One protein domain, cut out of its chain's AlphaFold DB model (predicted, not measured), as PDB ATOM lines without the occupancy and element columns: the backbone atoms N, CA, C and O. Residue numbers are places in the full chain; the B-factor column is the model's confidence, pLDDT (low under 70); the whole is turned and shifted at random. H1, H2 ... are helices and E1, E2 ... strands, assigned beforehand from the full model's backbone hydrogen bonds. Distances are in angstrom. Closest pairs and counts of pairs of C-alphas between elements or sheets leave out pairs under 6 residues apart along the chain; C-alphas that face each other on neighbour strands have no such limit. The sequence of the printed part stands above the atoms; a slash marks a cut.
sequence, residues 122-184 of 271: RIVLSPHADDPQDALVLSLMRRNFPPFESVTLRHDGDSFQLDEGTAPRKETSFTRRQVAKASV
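This is residues 122 to 184 of the 271 residues of an uncharacterized protein of Verrucomicrobia bacterium ADurb.Bin063 (UniProt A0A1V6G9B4). Picture one strongly twisted sheet of four strands, each folding back beside the one before, with a single short helix, H1, set off from the sheet toward one end of an elongated shape. From edge to edge of the sheet the strands' lines turn by 96 degrees and the way across it turns by 75 degrees. The printed part has 63 residues, with four named strands and then one named helix along the chain, E1 E2 E3 E4 H1; the sheet's order is E1 - E2 - E3 - E4, all antiparallel, and the class is mixed, helices and strands. The whole is only just loose, close to compact, with a radius of gyration of the C-alphas of 13.0 A, and its C-alphas span 45 by 28 by 18 A.

Begin with the longest strand, E2, residues 135 to 142, which runs 22.8 A from C-alpha 135 at (274.048, 260.734, 245.788). Before it, find C-alpha 122 at (281.543, 249.551, 231.961), where E1, residues 122 to 127, begins its 16.4 A. After E2 look for E3, residues 151 to 156, 15.6 A long, and E4, residues 159 to 163, 12.5 A long. Last comes H1, residues 173 to 182, which runs 14.2 A to C-alpha 182 at (261.973, 254.278, 258.039).

The four strands form a meander, each the antiparallel neighbour of the one before. Look first at the hairpin of E1 and E2, at 158 degrees: C-alphas 127 and 136 face each other at 4.7 A, and N 126 and O 137 are within hydrogen-bond range at 2.9 A. In the hairpin of E2 and E3, at 138 degrees, C-alphas 135 and 154 face each other at 4.5 A, and N 136 and O 153 are 2.8 A apart. In the hairpin of E3 and E4, at 139 degrees, C-alphas 153 and 162 face each other at 4.8 A, and N 154 and O 161 are 2.9 A apart. E1 and E4 are the edge strands and are apart from each other. H1 is not on the sheet, with 0 pairs of C-alphas within 10 A, and it is apart from E1, E2 and E3. In H1 every O i to N i+4 pair is within hydrogen-bond range.

Find the two C-alphas farthest apart at Asn 144 and Val 184, 46.0 A from each other. The printed part has no cut; the link from E3 to E4 is tight, the other three are short, and no link is long. The mean pLDDT of the printed part is 88.0, and the model's confidence is low, under 70, at residues 179 to 184, of which 179 to 182 belong to H1.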
ATOM      1  N   ARG A 122     282.907 249.117 231.665       93.62
ATOM      2  CA  ARG A 122     281.543 249.551 231.961       93.62
ATOM      3  C   ARG A 122     281.542 250.567 233.080       93.62
ATOM      4  O   ARG A 122     281.986 250.258 234.182       93.62
ATOM      5  N   ILE A 123     280.982 251.737 232.806       95.50
ATOM      6  CA  ILE A 123     280.682 252.747 233.818       95.50
ATOM      7  C   ILE A 123     279.248 252.525 234.288       95.50
ATOM      8  O   ILE A 123     278.314 252.585 233.486       95.50
ATOM      9  N   VAL A 124     279.066 252.260 235.579       95.88
ATOM     10  CA  VAL A 124     277.749 252.034 236.172       95.88
ATOM     11  C   VAL A 124     277.488 253.082 237.242       95.88
ATOM     12  O   VAL A 124     278.232 253.206 238.212       95.88
ATOM     13  N   LEU A 125     276.396 253.823 237.062       95.56
ATOM     14  CA  LEU A 125     275.874 254.764 238.046       95.56
ATOM     15  C   LEU A 125     274.649 254.144 238.719       95.56
ATOM     16  O   LEU A 125     273.718 253.679 238.057       95.56
ATOM     17  N   SER A 126     274.657 254.104 240.046       95.38
ATOM     18  CA  SER A 126     273.554 253.570 240.854       95.38
ATOM     19  C   SER A 126     273.082 254.626 241.840       95.38
ATOM     20  O   SER A 126     273.939 255.308 242.391       95.38
ATOM     21  N   PRO A 127     271.781 254.741 242.139       93.81
ATOM     22  CA  PRO A 127     271.339 255.526 243.287       93.81
ATOM     23  C   PRO A 127     272.036 255.044 244.564       93.81
ATOM     24  O   PRO A 127     272.244 253.836 244.739       93.81
ATOM     25  N   HIS A 128     272.410 255.969 245.441       93.12
ATOM     26  CA  HIS A 128     272.961 255.624 246.746       93.12
ATOM     27  C   HIS A 128     271.860 255.097 247.684       93.12
ATOM     28  O   HIS A 128     270.735 255.584 247.672       93.12
ATOM     29  N   ALA A 129     272.161 254.107 248.523       89.94
ATOM     30  CA  ALA A 129     271.176 253.447 249.384       89.94
ATOM     31  C   ALA A 129     270.577 254.378 250.448       89.94
ATOM     32  O   ALA A 129     269.404 254.251 250.796       89.94
ATOM     33  N   ASP A 130     271.399 255.281 250.980       81.94
ATOM     34  CA  ASP A 130     271.021 256.175 252.081       81.94
ATOM     35  C   ASP A 130     270.533 257.544 251.595       81.94
ATOM     36  O   ASP A 130     269.862 258.253 252.339       81.94
ATOM     37  N   ASP A 131     270.855 257.899 250.350       81.56
ATOM     38  CA  ASP A 131     270.519 259.188 249.747       81.56
ATOM     39  C   ASP A 131     270.333 259.040 248.223       81.56
ATOM     40  O   ASP A 131     271.152 259.502 247.427       81.56
ATOM     41  N   PRO A 132     269.289 258.314 247.788       82.38
ATOM     42  CA  PRO A 132     269.105 257.957 246.381       82.38
ATOM     43  C   PRO A 132     268.733 259.143 245.479       82.38
ATOM     44  O   PRO A 132     268.648 258.959 244.264       82.38
ATOM     45  N   GLN A 133     268.452 260.322 246.047       80.25
ATOM     46  CA  GLN A 133     268.087 261.522 245.288       80.25
ATOM     47  C   GLN A 133     269.312 262.374 244.954       80.25
ATOM     48  O   GLN A 133     269.426 262.821 243.813       80.25
ATOM     49  N   ASP A 134     270.234 262.537 245.907       80.06
ATOM     50  CA  ASP A 134     271.342 263.489 245.780       80.06
ATOM     51  C   ASP A 134     272.728 262.822 245.689       80.06
ATOM     52  O   ASP A 134     273.718 263.492 245.368       80.06
ATOM     53  N   ALA A 135     272.813 261.503 245.904       87.69
ATOM     54  CA  ALA A 135     274.048 260.734 245.788       87.69
ATOM     55  C   ALA A 135     273.942 259.534 244.831       87.69
ATOM     56  O   ALA A 135     272.926 258.838 244.724       87.69
ATOM     57  N   LEU A 136     275.057 259.260 244.157       95.38
ATOM     58  CA  LEU A 136     275.252 258.135 243.255       95.38
ATOM     59  C   LEU A 136     276.449 257.300 243.704       95.38
ATOM     60  O   LEU A 136     277.426 257.818 244.230       95.38
ATOM     61  N   VAL A 137     276.407 256.007 243.420       97.06
ATOM     62  CA  VAL A 137     277.571 255.127 243.469       97.06
ATOM     63  C   VAL A 137     278.077 254.908 242.054       97.06
ATOM     64  O   VAL A 137     277.337 254.394 241.207       97.06
ATOM     65  N   LEU A 138     279.334 255.277 241.824       97.44
ATOM     66  CA  LEU A 138     280.086 254.967 240.617       97.44
ATOM     67  C   LEU A 138     280.850 253.659 240.824       97.44
ATOM     68  O   LEU A 138     281.700 253.558 241.708       97.44
ATOM     69  N   SER A 139     280.583 252.679 239.969       96.25
ATOM     70  CA  SER A 139     281.381 251.462 239.859       96.25
ATOM     71  C   SER A 139     281.868 251.264 238.427       96.25
ATOM     72  O   SER A 139     281.198 251.654 237.467       96.25
ATOM     73  N   LEU A 140     283.054 250.661 238.291       95.44
ATOM     74  CA  LEU A 140     283.665 250.360 237.000       95.44
ATOM     75  C   LEU A 140     283.903 248.855 236.863       95.44
ATOM     76  O   LEU A 140     284.686 248.275 237.619       95.44
ATOM     77  N   MET A 141     283.281 248.231 235.863       93.75
ATOM     78  CA  MET A 141     283.721 246.920 235.387       93.75
ATOM     79  C   MET A 141     284.871 247.137 234.410       93.75
ATOM     80  O   MET A 141     284.768 247.971 233.513       93.75
ATOM     81  N   ARG A 142     285.958 246.382 234.574       92.88
ATOM     82  CA  ARG A 142     287.134 246.449 233.704       92.88
ATOM     83  C   ARG A 142     287.507 245.030 233.308       92.88
ATOM     84  O   ARG A 142     287.696 244.196 234.189       92.88
ATOM     85  N   ARG A 143     287.565 244.738 232.008       89.19
ATOM     86  CA  ARG A 143     287.795 243.373 231.507       89.19
ATOM     87  C   ARG A 143     289.221 242.896 231.800       89.19
ATOM     88  O   ARG A 143     289.389 241.805 232.326       89.19
ATOM     89  N   ASN A 144     290.216 243.742 231.518       89.81
ATOM     90  CA  ASN A 144     291.644 243.391 231.573       89.81
ATOM     91  C   ASN A 144     292.467 244.241 232.565       89.81
ATOM     92  O   ASN A 144     293.691 244.274 232.487       89.81
ATOM     93  N   PHE A 145     291.813 244.941 233.495       92.56
ATOM     94  CA  PHE A 145     292.470 245.778 234.509       92.56
ATOM     95  C   PHE A 145     292.067 245.320 235.918       92.56
ATOM     96  O   PHE A 145     291.055 244.629 236.053       92.56
ATOM     97  N   PRO A 146     292.812 245.701 236.978       93.56
ATOM     98  CA  PRO A 146     292.467 245.356 238.362       93.56
ATOM     99  C   PRO A 146     291.011 245.704 238.742       93.56
ATOM    100  O   PRO A 146     290.370 246.490 238.052       93.56
ATOM    101  N   PRO A 147     290.445 245.213 239.853       88.94
ATOM    102  CA  PRO A 147     289.131 245.666 240.331       88.94
ATOM    103  C   PRO A 147     289.137 247.151 240.713       88.94
ATOM    104  O   PRO A 147     290.120 247.636 241.270       88.94
ATOM    105  N   PHE A 148     288.092 247.900 240.350       94.50
ATOM    106  CA  PHE A 148     287.937 249.308 240.736       94.50
ATOM    107  C   PHE A 148     287.156 249.388 242.044       94.50
ATOM    108  O   PHE A 148     286.068 248.814 242.144       94.50
ATOM    109  N   GLU A 149     287.692 250.098 243.033       94.69
ATOM    110  CA  GLU A 149     286.946 250.397 244.250       94.69
ATOM    111  C   GLU A 149     285.858 251.417 243.923       94.69
ATOM    112  O   GLU A 149     286.137 252.476 243.366       94.69
ATOM    113  N   SER A 150     284.603 251.066 244.206       96.94
ATOM    114  CA  SER A 150     283.483 251.965 243.919       96.94
ATOM    115  C   SER A 150     283.605 253.245 244.741       96.94
ATOM    116  O   SER A 150     284.151 253.227 245.837       96.94
ATOM    117  N   VAL A 151     283.057 254.345 244.238       97.88
ATOM    118  CA  VAL A 151     283.096 255.640 244.930       97.88
ATOM    119  C   VAL A 151     281.712 256.267 245.001       97.88
ATOM    120  O   VAL A 151     280.842 255.969 244.175       97.88
ATOM    121  N   THR A 152     281.505 257.138 245.985       97.06
ATOM    122  CA  THR A 152     280.287 257.944 246.088       97.06
ATOM    123  C   THR A 152     280.491 259.262 245.354       97.06
ATOM    124  O   THR A 152     281.508 259.931 245.512       97.06
ATOM    125  N   LEU A 153     279.509 259.636 244.542       96.69
ATOM    126  CA  LEU A 153     279.423 260.930 243.884       96.69
ATOM    127  C   LEU A 153     278.219 261.681 244.438       96.69
ATOM    128  O   LEU A 153     277.154 261.087 244.619       96.69
ATOM    129  N   ARG A 154     278.353 262.989 244.636       90.25
ATOM    130  CA  ARG A 154     277.233 263.869 244.983       90.25
ATOM    131  C   ARG A 154     277.017 264.924 243.923       90.25
ATOM    132  O   ARG A 154     277.966 265.395 243.294       90.25
ATOM    133  N   HIS A 155     275.755 265.284 243.734       82.94
ATOM    134  CA  HIS A 155     275.416 266.466 242.966       82.94
ATOM    135  C   HIS A 155     275.783 267.724 243.757       82.94
ATOM    136  O   HIS A 155     275.284 267.931 244.858       82.94
ATOM    137  N   ASP A 156     276.614 268.575 243.162       81.75
ATOM    138  CA  ASP A 156     276.868 269.933 243.640       81.75
ATOM    139  C   ASP A 156     276.516 270.916 242.519       81.75
ATOM    140  O   ASP A 156     277.259 271.102 241.544       81.75
ATOM    141  N   GLY A 157     275.297 271.455 242.599       85.56
ATOM    142  CA  GLY A 157     274.709 272.290 241.556       85.56
ATOM    143  C   GLY A 157     274.656 271.584 240.194       85.56
ATOM    144  O   GLY A 157     273.878 270.655 239.982       85.56
ATOM    145  N   ASP A 158     275.465 272.061 239.243       86.38
ATOM    146  CA  ASP A 158     275.564 271.516 237.881       86.38
ATOM    147  C   ASP A 158     276.737 270.532 237.684       86.38
ATOM    148  O   ASP A 158     276.948 270.066 236.562       86.38
ATOM    149  N   SER A 159     277.461 270.178 238.750       87.56
ATOM    150  CA  SER A 159     278.610 269.263 238.722       87.56
ATOM    151  C   SER A 159     278.393 268.013 239.583       87.56
ATOM    152  O   SER A 159     277.456 267.932 240.381       87.56
ATOM    153  N   PHE A 160     279.271 267.030 239.395       90.25
ATOM    154  CA  PHE A 160     279.454 265.911 240.315       90.25
ATOM    155  C   PHE A 160     280.755 266.094 241.084       90.25
ATOM    156  O   PHE A 160     281.785 266.357 240.464       90.25
ATOM    157  N   GLN A 161     280.703 265.889 242.397       89.81
ATOM    158  CA  GLN A 161     281.869 265.897 243.276       89.81
ATOM    159  C   GLN A 161     282.079 264.513 243.881       89.81
ATOM    160  O   GLN A 161     281.112 263.795 244.158       89.81
ATOM    161  N   LEU A 162     283.344 264.147 244.073       95.19
ATOM    162  CA  LEU A 162     283.709 262.936 244.796       95.19
ATOM    163  C   LEU A 162     283.400 263.131 246.283       95.19
ATOM    164  O   LEU A 162     283.825 264.116 246.883       95.19
ATOM    165  N   ASP A 163     282.666 262.192 246.871       90.31
ATOM    166  CA  ASP A 163     282.409 262.147 248.308       90.31
ATOM    167  C   ASP A 163     283.239 261.020 248.928       90.31
ATOM    168  O   ASP A 163     282.852 259.851 248.914       90.31
ATOM    169  N   GLU A 164     284.401 261.389 249.464       89.88
ATOM    170  CA  GLU A 164     285.327 260.462 250.124       89.88
ATOM    171  C   GLU A 164     284.852 260.049 251.530       89.88
ATOM    172  O   GLU A 164     285.332 259.061 252.083       89.88
ATOM    173  N   GLY A 165     283.907 260.791 252.120       83.94
ATOM    174  CA  GLY A 165     283.393 260.541 253.469       83.94
ATOM    175  C   GLY A 165     282.245 259.533 253.517       83.94
ATOM    176  O   GLY A 165     281.977 258.955 254.574       83.94
ATOM    177  N   THR A 166     281.571 259.300 252.390       85.38
ATOM    178  CA  THR A 166     280.424 258.390 252.303       85.38
ATOM    179  C   THR A 166     280.804 257.083 251.617       85.38
ATOM    180  O   THR A 166     281.188 257.053 250.449       85.38
ATOM    181  N   ALA A 167     280.625 255.964 252.325       92.75
ATOM    182  CA  ALA A 167     280.869 254.637 251.768       92.75
ATOM    183  C   ALA A 167     279.929 254.333 250.577       92.75
ATOM    184  O   ALA A 167     278.723 254.526 250.711       92.75
ATOM    185  N   PRO A 168     280.434 253.774 249.461       95.12
ATOM    186  CA  PRO A 168     279.711 253.582 248.196       95.12
ATOM    187  C   PRO A 168     278.652 252.468 248.272       95.12
ATOM    188  O   PRO A 168     278.842 251.348 247.789       95.12
ATOM    189  N   ARG A 169     277.500 252.754 248.881       94.00
ATOM    190  CA  ARG A 169     276.418 251.777 249.072       94.00
ATOM    191  C   ARG A 169     275.352 251.909 247.991       94.00
ATOM    192  O   ARG A 169     274.582 252.863 247.989       94.00
ATOM    193  N   LYS A 170     275.271 250.936 247.080       94.88
ATOM    194  CA  LYS A 170     274.249 250.909 246.017       94.88
ATOM    195  C   LYS A 170     272.855 250.661 246.598       94.88
ATOM    196  O   LYS A 170     272.677 249.788 247.448       94.88
ATOM    197  N   GLU A 171     271.854 251.373 246.089       93.62
ATOM    198  CA  GLU A 171     270.456 251.100 246.407       93.62
ATOM    199  C   GLU A 171     270.012 249.749 245.811       93.62
ATOM    200  O   GLU A 171     270.007 249.526 244.600       93.62
ATOM    201  N   THR A 172     269.591 248.855 246.696       94.94
ATOM    202  CA  THR A 172     268.990 247.537 246.430       94.94
ATOM    203  C   THR A 172     267.507 247.538 246.793       94.94
ATOM    204  O   THR A 172     267.052 248.378 247.580       94.94
ATOM    205  N   SER A 173     266.724 246.563 246.316       92.75
ATOM    206  CA  SER A 173     265.314 246.443 246.717       92.75
ATOM    207  C   SER A 173     265.160 246.243 248.223       92.75
ATOM    208  O   SER A 173     264.131 246.609 248.795       92.75
ATOM    209  N   PHE A 174     266.161 245.657 248.879       91.19
ATOM    210  CA  PHE A 174     266.204 245.521 250.327       91.19
ATOM    211  C   PHE A 174     266.374 246.882 251.011       91.19
ATOM    212  O   PHE A 174     265.539 247.254 251.835       91.19
ATOM    213  N   THR A 175     267.398 247.654 250.632       88.69
ATOM    214  CA  THR A 175     267.650 248.987 251.217       88.69
ATOM    215  C   THR A 175     266.517 249.972 250.935       88.69
ATOM    216  O   THR A 175     266.042 250.620 251.862       88.69
ATOM    217  N   ARG A 176     265.956 249.979 249.719       85.94
ATOM    218  CA  ARG A 176     264.779 250.792 249.385       85.94
ATOM    219  C   ARG A 176     263.586 250.469 250.285       85.94
ATOM    220  O   ARG A 176     262.911 251.367 250.782       85.94
ATOM    221  N   ARG A 177     263.342 249.179 250.557       84.19
ATOM    222  CA  ARG A 177     262.303 248.742 251.508       84.19
ATOM    223  C   ARG A 177     262.614 249.160 252.945       84.19
ATOM    224  O   ARG A 177     261.683 249.447 253.690       84.19
ATOM    225  N   GLN A 178     263.882 249.192 253.353       78.19
ATOM    226  CA  GLN A 178     264.268 249.690 254.676       78.19
ATOM    227  C   GLN A 178     264.019 251.194 254.813       78.19
ATOM    228  O   GLN A 178     263.422 251.602 255.808       78.19
ATOM    229  N   VAL A 179     264.389 251.997 253.812       69.38
ATOM    230  CA  VAL A 179     264.123 253.444 253.794       69.38
ATOM    231  C   VAL A 179     262.616 253.714 253.796       69.38
ATOM    232  O   VAL A 179     262.139 254.480 254.627       69.38
ATOM    233  N   ALA A 180     261.837 253.003 252.975       64.25
ATOM    234  CA  ALA A 180     260.374 253.117 252.959       64.25
ATOM    235  C   ALA A 180     259.703 252.677 254.278       64.25
ATOM    236  O   ALA A 180     258.614 253.132 254.610       64.25
ATOM    237  N   LYS A 181     260.332 251.791 255.061       60.19
ATOM    238  CA  LYS A 181     259.880 251.479 256.431       60.19
ATOM    239  C   LYS A 181     260.318 252.543 257.440       60.19
ATOM    240  O   LYS A 181     259.640 252.745 258.444       60.19
ATOM    241  N   ALA A 182     261.447 253.205 257.201       57.97
ATOM    242  CA  ALA A 182     261.973 254.278 258.039       57.97
ATOM    243  C   ALA A 182     261.304 255.642 257.780       57.97
ATOM    244  O   ALA A 182     261.440 256.525 258.630       57.97
ATOM    245  N   SER A 183     260.576 255.790 256.665       53.03
ATOM    246  CA  SER A 183     259.947 257.029 256.187       53.03
ATOM    247  C   SER A 183     258.688 257.452 256.939       53.03
ATOM    248  O   SER A 183     258.124 258.490 256.612       53.03
ATOM    249  N   VAL A 184     258.229 256.688 257.934       66.00
ATOM    250  CA  VAL A 184     257.304 257.235 258.929       66.00
ATOM    251  C   VAL A 184     258.153 258.076 259.892       66.00
ATOM    252  O   VAL A 184     259.001 257.495 260.589       66.00
TER     253      VAL A 184